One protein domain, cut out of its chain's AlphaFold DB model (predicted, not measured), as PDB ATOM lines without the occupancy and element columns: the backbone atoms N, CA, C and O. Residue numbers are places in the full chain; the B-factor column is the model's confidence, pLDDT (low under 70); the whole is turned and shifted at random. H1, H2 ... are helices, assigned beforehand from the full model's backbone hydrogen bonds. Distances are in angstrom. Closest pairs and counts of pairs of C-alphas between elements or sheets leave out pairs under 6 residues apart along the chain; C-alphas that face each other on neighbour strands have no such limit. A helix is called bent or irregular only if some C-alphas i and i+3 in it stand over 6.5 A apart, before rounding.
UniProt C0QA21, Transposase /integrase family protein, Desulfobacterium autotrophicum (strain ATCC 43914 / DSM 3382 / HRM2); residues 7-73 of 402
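This is residues 7 to 73 of the 402 residues of the protein "Transposase /integrase family protein" of Desulfobacterium autotrophicum (strain ATCC 43914 / DSM 3382 / HRM2) (UniProt C0QA21). Two helices, H1 and H3, cross nearly at right angles, and H2 packs on both, near the last residues of H1 and the first of H3. The short H4 folds back from H3 onto H1, and residues 39 to 53 make a long loop pinched by a short antiparallel pairing of residues 42 to 43 with 49 to 50. The printed part has 67 residues with four named helices, in the order H1, H2, H3, H4, and no named strand: the class is all helix. It is compact, with a radius of gyration of the C-alphas of 11.8 A and spans of 37 by 26 by 17 A.

H1, residues 7 to 21, touches H2, residues 30 to 38, with its residues 16 to 20 alone, at a steep tilt of 47 degrees, opposite ways; the closest C-alphas, of Leu 20 and Ala 33, are 6.9 A apart. H1 also touches H3, residues 54 to 67, about perpendicular at 77 degrees, with the C-alphas of Ile 17 and Phe 61 closest at 6.0 A. H2 touches residues 54 to 58 of H3 at a steep tilt of 65 degrees, opposite ways; the C-alphas of Leu 34 and Pro 54 are closest, at 5.0 A. H4, residues 69 to 72, touches H1, closest at the C-alphas of Ala 10 and Leu 72, 5.0 A. It touches residues 60 to 64 of H3, closest at the C-alphas of Arg 63 and Ala 71, 5.6 A. H2 and H4 are apart. The helix packing is mostly crossed, with no tilt shallow among the three pairs that have one. Every O i to N i+4 pair is within hydrogen-bond range in H2 and H3, and 8 of 11 are in H1; H4 is too short for such a pair.

H1 begins at C-alpha 7, (162.816, 256.817, 350.166), and spans 19.8 A; it is irregular, with C-alphas 16 and 19 standing 7.1 A apart. H2 spans 12.3 A. H3 spans 19.8 A from C-alpha 54 at (168.743, 241.055, 334.258). H4 ends at C-alpha 72, (161.507, 252.613, 342.079).

The C-alphas of Asp 26 and Asp 46 are the two farthest apart, 37.2 A. The H2 to H3 link is long, H1 to H2 short, H3 to H4 tight. The printed part has no cut, and no printed residue is under 70 in pLDDT.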
ATOM      1  N   ALA A   7     161.813 255.991 350.826       71.56
ATOM      2  CA  ALA A   7     162.816 256.817 350.166       71.56
ATOM      3  C   ALA A   7     164.205 256.148 350.103       71.56
ATOM      4  O   ALA A   7     164.826 256.131 349.038       71.56
ATOM      5  N   GLU A   8     164.672 255.527 351.190       79.81
ATOM      6  CA  GLU A   8     165.979 254.853 351.239       79.81
ATOM      7  C   GLU A   8     166.049 253.658 350.283       79.81
ATOM      8  O   GLU A   8     167.064 253.445 349.614       79.81
ATOM      9  N   LEU A   9     164.959 252.892 350.158       81.50
ATOM     10  CA  LEU A   9     164.907 251.758 349.234       81.50
ATOM     11  C   LEU A   9     164.973 252.209 347.767       81.50
ATOM     12  O   LEU A   9     165.644 251.564 346.957       81.50
ATOM     13  N   ALA A  10     164.280 253.295 347.417       84.31
ATOM     14  CA  ALA A  10     164.308 253.856 346.069       84.31
ATOM     15  C   ALA A  10     165.707 254.378 345.700       84.31
ATOM     16  O   ALA A  10     166.201 254.070 344.615       84.31
ATOM     17  N   VAL A  11     166.370 255.086 346.623       86.38
ATOM     18  CA  VAL A  11     167.754 255.567 346.459       86.38
ATOM     19  C   VAL A  11     168.729 254.402 346.311       86.38
ATOM     20  O   VAL A  11     169.570 254.407 345.413       86.38
ATOM     21  N   TRP A  12     168.584 253.359 347.129       87.56
ATOM     22  CA  TRP A  12     169.426 252.169 347.035       87.56
ATOM     23  C   TRP A  12     169.281 251.465 345.679       87.56
ATOM     24  O   TRP A  12     170.279 251.134 345.041       87.56
ATOM     25  N   ARG A  13     168.045 251.288 345.188       88.81
ATOM     26  CA  ARG A  13     167.788 250.720 343.851       88.81
ATOM     27  C   ARG A  13     168.356 251.595 342.742       88.81
ATOM     28  O   ARG A  13     168.939 251.059 341.805       88.81
ATOM     29  N   TYR A  14     168.216 252.915 342.861       89.38
ATOM     30  CA  TYR A  14     168.793 253.866 341.916       89.38
ATOM     31  C   TYR A  14     170.314 253.728 341.835       89.38
ATOM     32  O   TYR A  14     170.852 253.653 340.735       89.38
ATOM     33  N   GLY A  15     171.001 253.591 342.974       87.50
ATOM     34  CA  GLY A  15     172.453 253.391 343.013       87.50
ATOM     35  C   GLY A  15     172.936 252.155 342.245       87.50
ATOM     36  O   GLY A  15     174.052 252.150 341.734       87.50
ATOM     37  N   ILE A  16     172.090 251.128 342.111       89.19
ATOM     38  CA  ILE A  16     172.397 249.920 341.336       89.19
ATOM     39  C   ILE A  16     172.253 250.176 339.830       89.19
ATOM     40  O   ILE A  16     173.123 249.791 339.050       89.19
ATOM     41  N   ILE A  17     171.160 250.822 339.415       90.75
ATOM     42  CA  ILE A  17     170.833 251.021 337.993       90.75
ATOM     43  C   ILE A  17     171.426 252.300 337.393       90.75
ATOM     44  O   ILE A  17     171.369 252.466 336.178       90.75
ATOM     45  N   SER A  18     171.988 253.207 338.197       88.12
ATOM     46  CA  SER A  18     172.506 254.503 337.733       88.12
ATOM     47  C   SER A  18     173.584 254.352 336.660       88.12
ATOM     48  O   SER A  18     173.619 255.119 335.703       88.12
ATOM     49  N   ARG A  19     174.401 253.295 336.743       83.25
ATOM     50  CA  ARG A  19     175.409 252.956 335.726       83.25
ATOM     51  C   ARG A  19     174.804 252.703 334.344       83.25
ATOM     52  O   ARG A  19     175.450 252.992 333.346       83.25
ATOM     53  N   LEU A  20     173.564 252.218 334.275       86.12
ATOM     54  CA  LEU A  20     172.856 252.000 333.010       86.12
ATOM     55  C   LEU A  20     172.408 253.316 332.355       86.12
ATOM     56  O   LEU A  20     172.196 253.342 331.146       86.12
ATOM     57  N   LEU A  21     172.241 254.397 333.129       81.81
ATOM     58  CA  LEU A  21     171.839 255.715 332.611       81.81
ATOM     59  C   LEU A  21     172.990 256.443 331.917       81.81
ATOM     60  O   LEU A  21     172.742 257.246 331.024       81.81
ATOM     61  N   HIS A  22     174.225 256.146 332.320       79.88
ATOM     62  CA  HIS A  22     175.446 256.769 331.805       79.88
ATOM     63  C   HIS A  22     176.250 255.828 330.892       79.88
ATOM     64  O   HIS A  22     177.431 256.062 330.658       79.88
ATOM     65  N   ARG A  23     175.632 254.744 330.406       82.12
ATOM     66  CA  ARG A  23     176.261 253.792 329.482       82.12
ATOM     67  C   ARG A  23     176.580 254.481 328.153       82.12
ATOM     68  O   ARG A  23     175.692 255.107 327.575       82.12
ATOM     69  N   ASN A  24     177.799 254.294 327.651       76.12
ATOM     70  CA  ASN A  24     178.139 254.638 326.275       76.12
ATOM     71  C   ASN A  24     177.551 253.572 325.336       76.12
ATOM     72  O   ASN A  24     177.845 252.386 325.478       76.12
ATOM     73  N   GLY A  25     176.659 253.984 324.433       70.38
ATOM     74  CA  GLY A  25     175.906 253.068 323.571       70.38
ATOM     75  C   GLY A  25     176.777 252.287 322.588       70.38
ATOM     76  O   GLY A  25     176.369 251.197 322.192       70.38
ATOM     77  N   ASP A  26     177.953 252.827 322.270       70.56
ATOM     78  CA  ASP A  26     178.881 252.297 321.272       70.56
ATOM     79  C   ASP A  26     179.872 251.264 321.850       70.56
ATOM     80  O   ASP A  26     180.484 250.518 321.093       70.56
ATOM     81  N   GLU A  27     180.022 251.187 323.182       77.38
ATOM     82  CA  GLU A  27     181.019 250.329 323.858       77.38
ATOM     83  C   GLU A  27     180.435 249.074 324.527       77.38
ATOM     84  O   GLU A  27     181.094 248.041 324.598       77.38
ATOM     85  N   GLU A  28     179.216 249.147 325.059       84.25
ATOM     86  CA  GLU A  28     178.558 248.040 325.769       84.25
ATOM     87  C   GLU A  28     177.075 248.125 325.446       84.25
ATOM     88  O   GLU A  28     176.518 249.206 325.593       84.25
ATOM     89  N   THR A  29     176.406 247.041 325.051       87.75
ATOM     90  CA  THR A  29     174.947 247.016 324.837       87.75
ATOM     91  C   THR A  29     174.173 247.037 326.166       87.75
ATOM     92  O   THR A  29     174.706 246.762 327.241       87.75
ATOM     93  N   LEU A  30     172.875 247.372 326.139       86.56
ATOM     94  CA  LEU A  30     172.062 247.390 327.365       86.56
ATOM     95  C   LEU A  30     171.967 245.992 327.996       86.56
ATOM     96  O   LEU A  30     171.966 245.872 329.219       86.56
ATOM     97  N   GLU A  31     171.886 244.951 327.170       85.50
ATOM     98  CA  GLU A  31     171.750 243.571 327.630       85.50
ATOM     99  C   GLU A  31     173.046 243.079 328.297       85.50
ATOM    100  O   GLU A  31     172.993 242.500 329.381       85.50
ATOM    101  N   GLU A  32     174.211 243.409 327.728       85.38
ATOM    102  CA  GLU A  32     175.527 243.120 328.322       85.38
ATOM    103  C   GLU A  32     175.704 243.822 329.674       85.38
ATOM    104  O   GLU A  32     176.069 243.184 330.668       85.38
ATOM    105  N   ALA A  33     175.327 245.102 329.760       86.94
ATOM    106  CA  ALA A  33     175.380 245.865 331.005       86.94
ATOM    107  C   ALA A  33     174.465 245.276 332.098       86.94
ATOM    108  O   ALA A  33     174.820 245.249 333.281       86.94
ATOM    109  N   LEU A  34     173.284 244.777 331.720       89.56
ATOM    110  CA  LEU A  34     172.348 244.124 332.638       89.56
ATOM    111  C   LEU A  34     172.871 242.771 333.132       89.56
ATOM    112  O   LEU A  34     172.750 242.477 334.324       89.56
ATOM    113  N   ILE A  35     173.481 241.970 332.253       88.44
ATOM    114  CA  ILE A  35     174.124 240.700 332.619       88.44
ATOM    115  C   ILE A  35     175.263 240.966 333.610       88.44
ATOM    116  O   ILE A  35     175.322 240.330 334.665       88.44
ATOM    117  N   ARG A  36     176.104 241.969 333.340       88.06
ATOM    118  CA  ARG A  36     177.200 242.375 334.228       88.06
ATOM    119  C   ARG A  36     176.720 242.851 335.597       88.06
ATOM    120  O   ARG A  36     177.339 242.534 336.603       88.06
ATOM    121  N   LEU A  37     175.626 243.608 335.673       88.44
ATOM    122  CA  LEU A  37     175.065 244.002 336.971       88.44
ATOM    123  C   LEU A  37     174.416 242.814 337.700       88.44
ATOM    124  O   LEU A  37     174.474 242.738 338.924       88.44
ATOM    125  N   SER A  38     173.840 241.853 336.974       89.69
ATOM    126  CA  SER A  38     173.224 240.668 337.584       89.69
ATOM    127  C   SER A  38     174.228 239.720 338.255       89.69
ATOM    128  O   SER A  38     173.861 239.011 339.195       89.69
ATOM    129  N   SER A  39     175.497 239.735 337.823       86.25
ATOM    130  CA  SER A  39     176.575 238.924 338.408       86.25
ATOM    131  C   SER A  39     177.173 239.519 339.690       86.25
ATOM    132  O   SER A  39     177.969 238.862 340.361       86.25
ATOM    133  N   VAL A  40     176.766 240.733 340.078       88.31
ATOM    134  CA  VAL A  40     177.218 241.410 341.301       88.31
ATOM    135  C   VAL A  40     176.260 241.132 342.463       88.31
ATOM    136  O   VAL A  40     175.036 241.127 342.313       88.31
ATOM    137  N   GLN A  41     176.814 240.941 343.662       89.06
ATOM    138  CA  GLN A  41     176.033 240.895 344.898       89.06
ATOM    139  C   GLN A  41     175.938 242.279 345.540       89.06
ATOM    140  O   GLN A  41     176.943 242.940 345.798       89.06
ATOM    141  N   TYR A  42     174.717 242.692 345.863       87.31
ATOM    142  CA  TYR A  42     174.428 243.979 346.483       87.31
ATOM    143  C   TYR A  42     174.063 243.795 347.950       87.31
ATOM    144  O   TYR A  42     173.207 242.979 348.293       87.31
ATOM    145  N   ARG A  43     174.677 244.592 348.828       85.94
ATOM    146  CA  ARG A  43     174.333 244.626 350.251       85.94
ATOM    147  C   ARG A  43     173.066 245.453 350.458       85.94
ATOM    148  O   ARG A  43     173.049 246.642 350.144       85.94
ATOM    149  N   LYS A  44     172.012 244.836 350.988       82.31
ATOM    150  CA  LYS A  44     170.773 245.511 351.389       82.31
ATOM    151  C   LYS A  44     170.965 246.347 352.656       82.31
ATOM    152  O   LYS A  44     171.893 246.130 353.435       82.31
ATOM    153  N   LEU A  45     170.009 247.245 352.891       72.06
ATOM    154  CA  LEU A  45     169.901 248.078 354.098       72.06
ATOM    155  C   LEU A  45     169.765 247.252 355.395       72.06
ATOM    156  O   LEU A  45     170.158 247.713 356.460       72.06
ATOM    157  N   ASP A  46     169.261 246.016 355.309       73.81
ATOM    158  CA  ASP A  46     169.155 245.068 356.431       73.81
ATOM    159  C   ASP A  46     170.440 244.249 356.679       73.81
ATOM    160  O   ASP A  46     170.503 243.469 357.628       73.81
ATOM    161  N   GLY A  47     171.478 244.445 355.857       75.69
ATOM    162  CA  GLY A  47     172.783 243.801 355.984       75.69
ATOM    163  C   GLY A  47     172.967 242.516 355.172       75.69
ATOM    164  O   GLY A  47     174.097 242.038 355.092       75.69
ATOM    165  N   HIS A  48     171.921 241.980 354.536       83.38
ATOM    166  CA  HIS A  48     172.025 240.770 353.714       83.38
ATOM    167  C   HIS A  48     172.458 241.071 352.271       83.38
ATOM    168  O   HIS A  48     172.152 242.129 351.722       83.38
ATOM    169  N   PHE A  49     173.143 240.121 351.632       84.69
ATOM    170  CA  PHE A  49     173.532 240.215 350.223       84.69
ATOM    171  C   PHE A  49     172.478 239.583 349.314       84.69
ATOM    172  O   PHE A  49     171.886 238.556 349.647       84.69
ATOM    173  N   VAL A  50     172.230 240.209 348.167       88.00
ATOM    174  CA  VAL A  50     171.259 239.752 347.169       88.00
ATOM    175  C   VAL A  50     171.787 240.014 345.758       88.00
ATOM    176  O   VAL A  50     172.425 241.039 345.519       88.00
ATOM    177  N   SER A  51     171.500 239.113 344.824       88.12
ATOM    178  CA  SER A  51     171.645 239.339 343.382       88.12
ATOM    179  C   SER A  51     170.265 239.467 342.734       88.12
ATOM    180  O   SER A  51     169.259 238.993 343.270       88.12
ATOM    181  N   TYR A  52     170.197 240.139 341.588       89.00
ATOM    182  CA  TYR A  52     168.953 240.332 340.843       89.00
ATOM    183  C   TYR A  52     169.122 239.867 339.407       89.00
ATOM    184  O   TYR A  52     170.187 240.036 338.825       89.00
ATOM    185  N   SER A  53     168.055 239.317 338.825       89.31
ATOM    186  CA  SER A  53     168.061 238.938 337.415       89.31
ATOM    187  C   SER A  53     168.177 240.167 336.500       89.31
ATOM    188  O   SER A  53     167.692 241.247 336.875       89.31
ATOM    189  N   PRO A  54     168.724 240.005 335.278       88.94
ATOM    190  CA  PRO A  54     168.743 241.055 334.258       88.94
ATOM    191  C   PRO A  54     167.366 241.706 334.053       88.94
ATOM    192  O   PRO A  54     167.255 242.929 334.066       88.94
ATOM    193  N   ASP A  55     166.291 240.911 334.011       86.88
ATOM    194  CA  ASP A  55     164.915 241.410 333.861       86.88
ATOM    195  C   ASP A  55     164.466 242.326 335.002       86.88
ATOM    196  O   ASP A  55     163.753 243.313 334.793       86.88
ATOM    197  N   THR A  56     164.880 242.020 336.234       87.50
ATOM    198  CA  THR A  56     164.526 242.833 337.401       87.50
ATOM    199  C   THR A  56     165.212 244.196 337.329       87.50
ATOM    200  O   THR A  56     164.572 245.221 337.576       87.50
ATOM    201  N   LEU A  57     166.487 244.213 336.935       89.81
ATOM    202  CA  LEU A  57     167.271 245.435 336.752       89.81
ATOM    203  C   LEU A  57     166.758 246.261 335.564       89.81
ATOM    204  O   LEU A  57     166.565 247.470 335.699       89.81
ATOM    205  N   LYS A  58     166.419 245.607 334.445       89.94
ATOM    206  CA  LYS A  58     165.798 246.217 333.258       89.94
ATOM    207  C   LYS A  58     164.480 246.894 333.620       89.94
ATOM    208  O   LYS A  58     164.238 248.049 333.273       89.94
ATOM    209  N   LYS A  59     163.645 246.215 334.411       88.38
ATOM    210  CA  LYS A  59     162.383 246.762 334.922       88.38
ATOM    211  C   LYS A  59     162.596 247.995 335.799       88.38
ATOM    212  O   LYS A  59     161.821 248.944 335.695       88.38
ATOM    213  N   TRP A  60     163.602 248.001 336.672       90.88
ATOM    214  CA  TRP A  60     163.934 249.180 337.480       90.88
ATOM    215  C   TRP A  60     164.442 250.335 336.618       90.88
ATOM    216  O   TRP A  60     163.972 251.457 336.790       90.88
ATOM    217  N   PHE A  61     165.309 250.058 335.644       89.94
ATOM    218  CA  PHE A  61     165.816 251.049 334.697       89.94
ATOM    219  C   PHE A  61     164.689 251.783 333.957       89.94
ATOM    220  O   PHE A  61     164.620 253.012 333.996       89.94
ATOM    221  N   TYR A  62     163.745 251.049 333.361       90.19
ATOM    222  CA  TYR A  62     162.614 251.669 332.665       90.19
ATOM    223  C   TYR A  62     161.631 252.370 333.607       90.19
ATOM    224  O   TYR A  62     161.104 253.425 333.262       90.19
ATOM    225  N   ARG A  63     161.402 251.842 334.819       87.31
ATOM    226  CA  ARG A  63     160.585 252.534 335.834       87.31
ATOM    227  C   ARG A  63     161.177 253.885 336.203       87.31
ATOM    228  O   ARG A  63     160.439 254.861 336.270       87.31
ATOM    229  N   TYR A  64     162.491 253.939 336.397       88.81
ATOM    230  CA  TYR A  64     163.179 255.187 336.684       88.81
ATOM    231  C   TYR A  64     163.114 256.157 335.498       88.81
ATOM    232  O   TYR A  64     162.751 257.312 335.691       88.81
ATOM    233  N   ARG A  65     163.380 255.699 334.263       85.88
ATOM    234  CA  ARG A  65     163.286 256.564 333.070       85.88
ATOM    235  C   ARG A  65     161.902 257.186 332.884       85.88
ATOM    236  O   ARG A  65     161.819 258.325 332.444       85.88
ATOM    237  N   ASN A  66     160.841 256.455 333.223       84.12
ATOM    238  CA  ASN A  66     159.467 256.891 332.972       84.12
ATOM    239  C   ASN A  66     158.800 257.597 334.164       84.12
ATOM    240  O   ASN A  66     157.771 258.235 333.981       84.12
ATOM    241  N   GLY A  67     159.330 257.464 335.385       79.31
ATOM    242  CA  GLY A  67     158.671 257.979 336.594       79.31
ATOM    243  C   GLY A  67     159.612 258.433 337.712       79.31
ATOM    244  O   GLY A  67     159.170 258.619 338.846       79.31
ATOM    245  N   GLY A  68     160.903 258.589 337.411       84.25
ATOM    246  CA  GLY A  68     161.920 259.074 338.337       84.25
ATOM    247  C   GLY A  68     162.131 258.180 339.561       84.25
ATOM    248  O   GLY A  68     161.739 257.010 339.608       84.25
ATOM    249  N   LEU A  69     162.765 258.749 340.587       83.38
ATOM    250  CA  LEU A  69     163.096 258.052 341.831       83.38
ATOM    251  C   LEU A  69     161.866 257.445 342.552       83.38
ATOM    252  O   LEU A  69     161.954 256.289 342.974       83.38
ATOM    253  N   PRO A  70     160.694 258.117 342.641       81.31
ATOM    254  CA  PRO A  70     159.513 257.542 343.293       81.31
ATOM    255  C   PRO A  70     159.000 256.250 342.640       81.31
ATOM    256  O   PRO A  70     158.460 255.385 343.333       81.31
ATOM    257  N   ALA A  71     159.202 256.073 341.328       81.31
ATOM    258  CA  ALA A  71     158.760 254.889 340.587       81.31
ATOM    259  C   ALA A  71     159.575 253.615 340.895       81.31
ATOM    260  O   ALA A  71     159.164 252.506 340.529       81.31
ATOM    261  N   LEU A  72     160.706 253.743 341.599       84.31
ATOM    262  CA  LEU A  72     161.507 252.613 342.079       84.31
ATOM    263  C   LEU A  72     160.978 251.998 343.376       84.31
ATOM    264  O   LEU A  72     161.479 250.953 343.803       84.31
ATOM    265  N   ASN A  73     159.943 252.579 343.980       79.81
ATOM    266  CA  ASN A  73     159.281 251.996 345.138       79.81
ATOM    267  C   ASN A  73     158.543 250.693 344.805       79.81
ATOM    268  O   ASN A  73     158.227 250.371 343.654       79.81
TER     269      ASN A  73